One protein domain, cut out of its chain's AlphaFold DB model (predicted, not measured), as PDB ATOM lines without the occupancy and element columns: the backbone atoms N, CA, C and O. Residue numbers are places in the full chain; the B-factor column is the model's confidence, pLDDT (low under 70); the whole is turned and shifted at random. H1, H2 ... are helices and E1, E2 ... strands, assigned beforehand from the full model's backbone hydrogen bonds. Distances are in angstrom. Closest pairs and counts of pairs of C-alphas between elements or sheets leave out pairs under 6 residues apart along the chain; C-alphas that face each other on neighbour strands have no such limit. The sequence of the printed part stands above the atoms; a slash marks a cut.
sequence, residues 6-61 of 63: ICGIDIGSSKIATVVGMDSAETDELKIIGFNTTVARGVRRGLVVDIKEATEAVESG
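AT A GLANCE: This is residues 6 to 61 of the 63 residues of the protein "Cell division protein ftsA" of Candidatus Roizmanbacteria bacterium GW2011_GWA2_33_33 (UniProt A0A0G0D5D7). A long, narrow sheet of three antiparallel strands makes most of a rod, with the one named helix, H1, packed over one face of the sheet near the end where E1 turns into E2. At the other end of the rod lies the turn from E2 to E3, residues 24 to 29, while the long link from E3 to H1, residues 40 to 50, folds back at the same end as the helix. The printed part has 56 residues, with E1, E2, E3 and H1 in this order along the chain; the sheet runs E1, E2, E3, and the class is mixed, helices and strands. The whole is loose, with a radius of gyration of the C-alphas of 13.7 A, and spans 44 by 19 by 14 A.

IN THESE COORDINATES: The inner strand of the sheet, E2, is residues 15 to 23, 26.2 A from first to last C-alpha. E3, residues 30 to 39, is the longest strand by residues and also measures 26.2 A; it bends by 64 degrees at residue 33. E1, residues 6 to 11, measures 16.5 A and begins with C-alpha 6 at (-45.352, -32.843, -34.567). H1, residues 51 to 61, measures 16.0 A, from C-alpha 51 at (-31.619, -12.766, -29.534) to C-alpha 61 at (-34.782, -27.534, -24.239).

HOW THE PARTS SIT: E1, E2 and E3 form a meander, each strand the antiparallel neighbour of the one before, with E1 and E3 as edge strands. E1 and E2 are a hairpin, their directions at 167 degrees; N 8 and O 19, 2.8 A apart, are within hydrogen-bond range. E2 and E3 are a hairpin too, at 164 degrees, with N 18 and O 36 within hydrogen-bond range at 2.8 A. H1 is on one face of this sheet, in two layers, a helix over a sheet, at a height over the sheet of 9.2 A. It lies over E2, but only just over that strand alone: 4 of its 11 C-alphas fall on E2 and 2 on E3. On the local plane it runs slantwise to the strands, at 45 degrees to E2. The closest C-alphas of E3 and H1 are those of Thr 38 and Gly 61, 5.7 A apart; those of E2 and H1 are Ile 16 and Val 58, 7.1 A apart. In H1, 6 of 7 O i to N i+4 pairs are within hydrogen-bond range.

THE WHOLE: The two C-alphas farthest apart are those of Glu 26 and Val 49, at 44.0 A. The printed part has no cut. The link from E1 to E2 is tight, that from E2 to E3 short and that from E3 to H1 long, with 11 residues; in it residues 43 to 44 pair with residues 47 to 48, antiparallel. The mean pLDDT of the printed part is 93.2, and residue 61 is under 70.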
ATOM      1  N   ILE A   6     -44.815 -34.194 -34.680       93.25
ATOM      2  CA  ILE A   6     -45.352 -32.843 -34.567       93.25
ATOM      3  C   ILE A   6     -44.832 -32.238 -33.267       93.25
ATOM      4  O   ILE A   6     -45.013 -32.802 -32.190       93.25
ATOM      5  N   CYS A   7     -44.176 -31.083 -33.367       94.75
ATOM      6  CA  CYS A   7     -43.641 -30.349 -32.226       94.75
ATOM      7  C   CYS A   7     -44.388 -29.022 -32.057       94.75
ATOM      8  O   CYS A   7     -44.468 -28.226 -32.993       94.75
ATOM      9  N   GLY A   8     -44.921 -28.784 -30.861       95.56
ATOM     10  CA  GLY A   8     -45.467 -27.499 -30.442       95.56
ATOM     11  C   GLY A   8     -44.495 -26.798 -29.498       95.56
ATOM     12  O   GLY A   8     -44.008 -27.416 -28.552       95.56
ATOM     13  N   ILE A   9     -44.224 -25.514 -29.739       95.94
ATOM     14  CA  ILE A   9     -43.370 -24.678 -28.887       95.94
ATOM     15  C   ILE A   9     -44.141 -23.410 -28.511       95.94
ATOM     16  O   ILE A   9     -44.610 -22.687 -29.387       95.94
ATOM     17  N   ASP A  10     -44.237 -23.133 -27.213       96.06
ATOM     18  CA  ASP A  10     -44.775 -21.894 -26.650       96.06
ATOM     19  C   ASP A  10     -43.647 -21.105 -25.971       96.06
ATOM     20  O   ASP A  10     -43.045 -21.569 -25.000       96.06
ATOM     21  N   ILE A  11     -43.341 -19.916 -26.495       95.81
ATOM     22  CA  ILE A  11     -42.259 -19.048 -26.014       95.81
ATOM     23  C   ILE A  11     -42.867 -17.915 -25.183       95.81
ATOM     24  O   ILE A  11     -43.107 -16.803 -25.657       95.81
ATOM     25  N   GLY A  12     -43.094 -18.199 -23.904       94.44
ATOM     26  CA  GLY A  12     -43.488 -17.200 -22.921       94.44
ATOM     27  C   GLY A  12     -42.302 -16.372 -22.418       94.44
ATOM     28  O   GLY A  12     -41.141 -16.748 -22.539       94.44
ATOM     29  N   SER A  13     -42.584 -15.244 -21.757       95.31
ATOM     30  CA  SER A  13     -41.532 -14.430 -21.109       95.31
ATOM     31  C   SER A  13     -40.976 -15.029 -19.815       95.31
ATOM     32  O   SER A  13     -39.986 -14.530 -19.294       95.31
ATOM     33  N   SER A  14     -41.623 -16.063 -19.275       94.50
ATOM     34  CA  SER A  14     -41.176 -16.757 -18.057       94.50
ATOM     35  C   SER A  14     -40.606 -18.145 -18.356       94.50
ATOM     36  O   SER A  14     -39.722 -18.628 -17.653       94.50
ATOM     37  N   LYS A  15     -41.136 -18.807 -19.384       95.06
ATOM     38  CA  LYS A  15     -40.892 -20.211 -19.702       95.06
ATOM     39  C   LYS A  15     -41.051 -20.419 -21.202       95.06
ATOM     40  O   LYS A  15     -41.975 -19.865 -21.787       95.06
ATOM     41  N   ILE A  16     -40.204 -21.274 -21.757       96.00
ATOM     42  CA  ILE A  16     -40.414 -21.918 -23.051       96.00
ATOM     43  C   ILE A  16     -40.954 -23.318 -22.768       96.00
ATOM     44  O   ILE A  16     -40.333 -24.060 -22.008       96.00
ATOM     45  N   ALA A  17     -42.117 -23.662 -23.308       96.62
ATOM     46  CA  ALA A  17     -42.708 -24.990 -23.192       96.62
ATOM     47  C   ALA A  17     -42.690 -25.689 -24.550       96.62
ATOM     48  O   ALA A  17     -43.041 -25.091 -25.563       96.62
ATOM     49  N   THR A  18     -42.309 -26.960 -24.561       96.12
ATOM     50  CA  THR A  18     -42.239 -27.786 -25.765       96.12
ATOM     51  C   THR A  18     -43.029 -29.062 -25.541       96.12
ATOM     52  O   THR A  18     -42.945 -29.666 -24.474       96.12
ATOM     53  N   VAL A  19     -43.779 -29.489 -26.550       96.12
ATOM     54  CA  VAL A  19     -44.487 -30.768 -26.574       96.12
ATOM     55  C   VAL A  19     -44.249 -31.441 -27.918       96.12
ATOM     56  O   VAL A  19     -44.273 -30.786 -28.955       96.12
ATOM     57  N   VAL A  20     -44.013 -32.747 -27.901       95.56
ATOM     58  CA  VAL A  20     -43.842 -33.562 -29.101       95.56
ATOM     59  C   VAL A  20     -44.921 -34.629 -29.107       95.56
ATOM     60  O   VAL A  20     -45.123 -35.331 -28.112       95.56
ATOM     61  N   GLY A  21     -45.610 -34.750 -30.231       95.00
ATOM     62  CA  GLY A  21     -46.577 -35.797 -30.496       95.00
ATOM     63  C   GLY A  21     -46.294 -36.508 -31.811       95.00
ATOM     64  O   GLY A  21     -45.485 -36.062 -32.622       95.00
ATOM     65  N   MET A  22     -46.976 -37.625 -32.002       93.56
ATOM     66  CA  MET A  22     -46.983 -38.396 -33.236       93.56
ATOM     67  C   MET A  22     -48.429 -38.659 -33.649       93.56
ATOM     68  O   MET A  22     -49.276 -38.911 -32.785       93.56
ATOM     69  N   ASP A  23     -48.704 -38.609 -34.949       89.56
ATOM     70  CA  ASP A  23     -50.008 -39.019 -35.472       89.56
ATOM     71  C   ASP A  23     -50.224 -40.509 -35.186       89.56
ATOM     72  O   ASP A  23     -49.340 -41.345 -35.415       89.56
ATOM     73  N   SER A  24     -51.394 -40.854 -34.660       81.75
ATOM     74  CA  SER A  24     -51.779 -42.249 -34.501       81.75
ATOM     75  C   SER A  24     -52.191 -42.826 -35.855       81.75
ATOM     76  O   SER A  24     -53.039 -42.281 -36.550       81.75
ATOM     77  N   ALA A  25     -51.607 -43.960 -36.246       80.06
ATOM     78  CA  ALA A  25     -52.003 -44.644 -37.481       80.06
ATOM     79  C   ALA A  25     -53.402 -45.289 -37.383       80.06
ATOM     80  O   ALA A  25     -53.992 -45.645 -38.401       80.06
ATOM     81  N   GLU A  26     -53.909 -45.467 -36.161       83.44
ATOM     82  CA  GLU A  26     -55.159 -46.177 -35.871       83.44
ATOM     83  C   GLU A  26     -56.298 -45.235 -35.460       83.44
ATOM     84  O   GLU A  26     -57.468 -45.601 -35.569       83.44
ATOM     85  N   THR A  27     -55.974 -44.029 -34.989       83.56
ATOM     86  CA  THR A  27     -56.939 -43.050 -34.474       83.56
ATOM     87  C   THR A  27     -56.660 -41.673 -35.073       83.56
ATOM     88  O   THR A  27     -55.514 -41.340 -35.336       83.56
ATOM     89  N   ASP A  28     -57.684 -40.839 -35.257       83.81
ATOM     90  CA  ASP A  28     -57.525 -39.438 -35.707       83.81
ATOM     91  C   ASP A  28     -57.056 -38.522 -34.554       83.81
ATOM     92  O   ASP A  28     -57.511 -37.394 -34.379       83.81
ATOM     93  N   GLU A  29     -56.196 -39.055 -33.682       88.69
ATOM     94  CA  GLU A  29     -55.719 -38.397 -32.471       88.69
ATOM     95  C   GLU A  29     -54.196 -38.260 -32.490       88.69
ATOM     96  O   GLU A  29     -53.462 -39.168 -32.894       88.69
ATOM     97  N   LEU A  30     -53.712 -37.133 -31.966       91.25
ATOM     98  CA  LEU A  30     -52.291 -36.911 -31.742       91.25
ATOM     99  C   LEU A  30     -51.861 -37.567 -30.425       91.25
ATOM    100  O   LEU A  30     -52.297 -37.168 -29.342       91.25
ATOM    101  N   LYS A  31     -50.941 -38.531 -30.490       92.56
ATOM    102  CA  LYS A  31     -50.354 -39.151 -29.301       92.56
ATOM    103  C   LYS A  31     -49.162 -38.335 -28.816       92.56
ATOM    104  O   LYS A  31     -48.143 -38.272 -29.495       92.56
ATOM    105  N   ILE A  32     -49.247 -37.761 -27.616       94.62
ATOM    106  CA  ILE A  32     -48.117 -37.052 -26.996       94.62
ATOM    107  C   ILE A  32     -47.043 -38.058 -26.561       94.62
ATOM    108  O   ILE A  32     -47.332 -38.998 -25.821       94.62
ATOM    109  N   ILE A  33     -45.805 -37.848 -27.010       94.44
ATOM    110  CA  ILE A  33     -44.656 -38.724 -26.728       94.44
ATOM    111  C   ILE A  33     -43.574 -38.058 -25.876       94.44
ATOM    112  O   ILE A  33     -42.710 -38.748 -25.343       94.44
ATOM    113  N   GLY A  34     -43.617 -36.735 -25.713       94.81
ATOM    114  CA  GLY A  34     -42.650 -36.021 -24.888       94.81
ATOM    115  C   GLY A  34     -43.023 -34.566 -24.656       94.81
ATOM    116  O   GLY A  34     -43.823 -33.984 -25.385       94.81
ATOM    117  N   PHE A  35     -42.432 -33.976 -23.623       96.00
ATOM    118  CA  PHE A  35     -42.524 -32.550 -23.336       96.00
ATOM    119  C   PHE A  35     -41.260 -32.073 -22.617       96.00
ATOM    120  O   PHE A  35     -40.583 -32.861 -21.959       96.00
ATOM    121  N   ASN A  36     -40.963 -30.779 -22.714       94.75
ATOM    122  CA  ASN A  36     -39.917 -30.120 -21.934       94.75
ATOM    123  C   ASN A  36     -40.344 -28.695 -21.566       94.75
ATOM    124  O   ASN A  36     -41.230 -28.111 -22.193       94.75
ATOM    125  N   THR A  37     -39.718 -28.123 -20.541       95.44
ATOM    126  CA  THR A  37     -39.813 -26.700 -20.253       95.44
ATOM    127  C   THR A  37     -38.470 -26.118 -19.842       95.44
ATOM    128  O   THR A  37     -37.830 -26.635 -18.929       95.44
ATOM    129  N   THR A  38     -38.125 -24.972 -20.419       95.50
ATOM    130  CA  THR A  38     -36.882 -24.238 -20.153       95.50
ATOM    131  C   THR A  38     -37.198 -22.841 -19.624       95.50
ATOM    132  O   THR A  38     -38.237 -22.258 -19.941       95.50
ATOM    133  N   VAL A  39     -36.318 -22.279 -18.791       95.19
ATOM    134  CA  VAL A  39     -36.430 -20.877 -18.354       95.19
ATOM    135  C   VAL A  39     -36.265 -19.961 -19.567       95.19
ATOM    136  O   VAL A  39     -35.268 -20.060 -20.277       95.19
ATOM    137  N   ALA A  40     -37.213 -19.046 -19.786       95.81
ATOM    138  CA  ALA A  40     -37.107 -18.086 -20.878       95.81
ATOM    139  C   ALA A  40     -36.072 -17.004 -20.542       95.81
ATOM    140  O   ALA A  40     -36.238 -16.238 -19.591       95.81
ATOM    141  N   ARG A  41     -35.003 -16.942 -21.339       96.62
ATOM    142  CA  ARG A  41     -34.006 -15.861 -21.337       96.62
ATOM    143  C   ARG A  41     -34.109 -15.095 -22.652       96.62
ATOM    144  O   ARG A  41     -34.659 -15.612 -23.619       96.62
ATOM    145  N   GLY A  42     -33.697 -13.831 -22.669       96.81
ATOM    146  CA  GLY A  42     -33.842 -12.981 -23.854       96.81
ATOM    147  C   GLY A  42     -35.274 -12.617 -24.281       96.81
ATOM    148  O   GLY A  42     -35.430 -11.886 -25.257       96.81
ATOM    149  N   VAL A  43     -36.322 -13.036 -23.556       97.50
ATOM    150  CA  VAL A  43     -37.733 -12.709 -23.858       97.50
ATOM    151  C   VAL A  43     -38.378 -11.948 -22.699       97.50
ATOM    152  O   VAL A  43     -38.369 -12.404 -21.558       97.50
ATOM    153  N   ARG A  44     -38.979 -10.781 -22.970       95.69
ATOM    154  CA  ARG A  44     -39.685  -9.961 -21.968       95.69
ATOM    155  C   ARG A  44     -40.958  -9.359 -22.545       95.69
ATOM    156  O   ARG A  44     -40.919  -8.699 -23.577       95.69
ATOM    157  N   ARG A  45     -42.083  -9.528 -21.839       94.50
ATOM    158  CA  ARG A  45     -43.413  -9.030 -22.253       94.50
ATOM    159  C   ARG A  45     -43.774  -9.419 -23.699       94.50
ATOM    160  O   ARG A  45     -44.327  -8.615 -24.438       94.50
ATOM    161  N   GLY A  46     -43.422 -10.642 -24.092       91.38
ATOM    162  CA  GLY A  46     -43.667 -11.192 -25.431       91.38
ATOM    163  C   GLY A  46     -42.713 -10.697 -26.521       91.38
ATOM    164  O   GLY A  46     -42.893 -11.054 -27.678       91.38
ATOM    165  N   LEU A  47     -41.703  -9.893 -26.178       96.00
ATOM    166  CA  LEU A  47     -40.712  -9.384 -27.122       96.00
ATOM    167  C   LEU A  47     -39.363 -10.063 -26.903       96.00
ATOM    168  O   LEU A  47     -38.924 -10.226 -25.762       96.00
ATOM    169  N   VAL A  48     -38.685 -10.399 -27.998       96.88
ATOM    170  CA  VAL A  48     -37.274 -10.799 -27.975       96.88
ATOM    171  C   VAL A  48     -36.442  -9.542 -27.728       96.88
ATOM    172  O   VAL A  48     -36.380  -8.653 -28.575       96.88
ATOM    173  N   VAL A  49     -35.850  -9.448 -26.540       97.94
ATOM    174  CA  VAL A  49     -34.998  -8.326 -26.117       97.94
ATOM    175  C   VAL A  49     -33.510  -8.652 -26.219       97.94
ATOM    176  O   VAL A  49     -32.705  -7.735 -26.340       97.94
ATOM    177  N   ASP A  50     -33.157  -9.939 -26.203       97.81
ATOM    178  CA  ASP A  50     -31.818 -10.442 -26.503       97.81
ATOM    179  C   ASP A  50     -31.951 -11.713 -27.348       97.81
ATOM    180  O   ASP A  50     -32.493 -12.722 -26.897       97.81
ATOM    181  N   ILE A  51     -31.489 -11.649 -28.597       96.81
ATOM    182  CA  ILE A  51     -31.619 -12.766 -29.534       96.81
ATOM    183  C   ILE A  51     -30.697 -13.933 -29.182       96.81
ATOM    184  O   ILE A  51     -31.088 -15.074 -29.385       96.81
ATOM    185  N   LYS A  52     -29.505 -13.676 -28.631       97.31
ATOM    186  CA  LYS A  52     -28.557 -14.749 -28.305       97.31
ATOM    187  C   LYS A  52     -29.081 -15.572 -27.142       97.31
ATOM    188  O   LYS A  52     -29.170 -16.789 -27.254       97.31
ATOM    189  N   GLU A  53     -29.515 -14.900 -26.077       96.38
ATOM    190  CA  GLU A  53     -30.119 -15.584 -24.933       96.38
ATOM    191  C   GLU A  53     -31.396 -16.341 -25.322       96.38
ATOM    192  O   GLU A  53     -31.630 -17.442 -24.826       96.38
ATOM    193  N   ALA A  54     -32.224 -15.769 -26.206       95.81
ATOM    194  CA  ALA A  54     -33.433 -16.433 -26.682       95.81
ATOM    195  C   ALA A  54     -33.107 -17.694 -27.499       95.81
ATOM    196  O   ALA A  54     -33.737 -18.729 -27.294       95.81
ATOM    197  N   THR A  55     -32.105 -17.636 -28.384       95.75
ATOM    198  CA  THR A  55     -31.641 -18.801 -29.151       95.75
ATOM    199  C   THR A  55     -31.104 -19.897 -28.230       95.75
ATOM    200  O   THR A  55     -31.564 -21.032 -28.316       95.75
ATOM    201  N   GLU A  56     -30.221 -19.560 -27.287       95.50
ATOM    202  CA  GLU A  56     -29.673 -20.520 -26.318       95.50
ATOM    203  C   GLU A  56     -30.772 -21.157 -25.442       95.50
ATOM    204  O   GLU A  56     -30.746 -22.357 -25.149       95.50
ATOM    205  N   ALA A  57     -31.778 -20.375 -25.033       94.50
ATOM    206  CA  ALA A  57     -32.906 -20.873 -24.247       94.50
ATOM    207  C   ALA A  57     -33.797 -21.851 -25.038       94.50
ATOM    208  O   ALA A  57     -34.327 -22.795 -24.453       94.50
ATOM    209  N   VAL A  58     -33.954 -21.651 -26.352       94.44
ATOM    210  CA  VAL A  58     -34.683 -22.586 -27.226       94.44
ATOM    211  C   VAL A  58     -33.877 -23.870 -27.450       94.44
ATOM    212  O   VAL A  58     -34.436 -24.959 -27.339       94.44
ATOM    213  N   GLU A  59     -32.571 -23.772 -27.711       92.50
ATOM    214  CA  GLU A  59     -31.705 -24.937 -27.964       92.50
ATOM    215  C   GLU A  59     -31.537 -25.835 -26.731       92.50
ATOM    216  O   GLU A  59     -31.533 -27.062 -26.831       92.50
ATOM    217  N   SER A  60     -31.440 -25.236 -25.542       81.56
ATOM    218  CA  SER A  60     -31.230 -25.975 -24.288       81.56
ATOM    219  C   SER A  60     -32.418 -26.846 -23.850       81.56
ATOM    220  O   SER A  60     -32.239 -27.711 -22.994       81.56
ATOM    221  N   GLY A  61     -33.599 -26.691 -24.464       65.38
ATOM    222  CA  GLY A  61     -34.782 -27.534 -24.239       65.38
ATOM    223  C   GLY A  61     -34.709 -28.955 -24.821       65.38
ATOM    224  O   GLY A  61     -35.723 -29.651 -24.821       65.38
TER     225      GLY A  61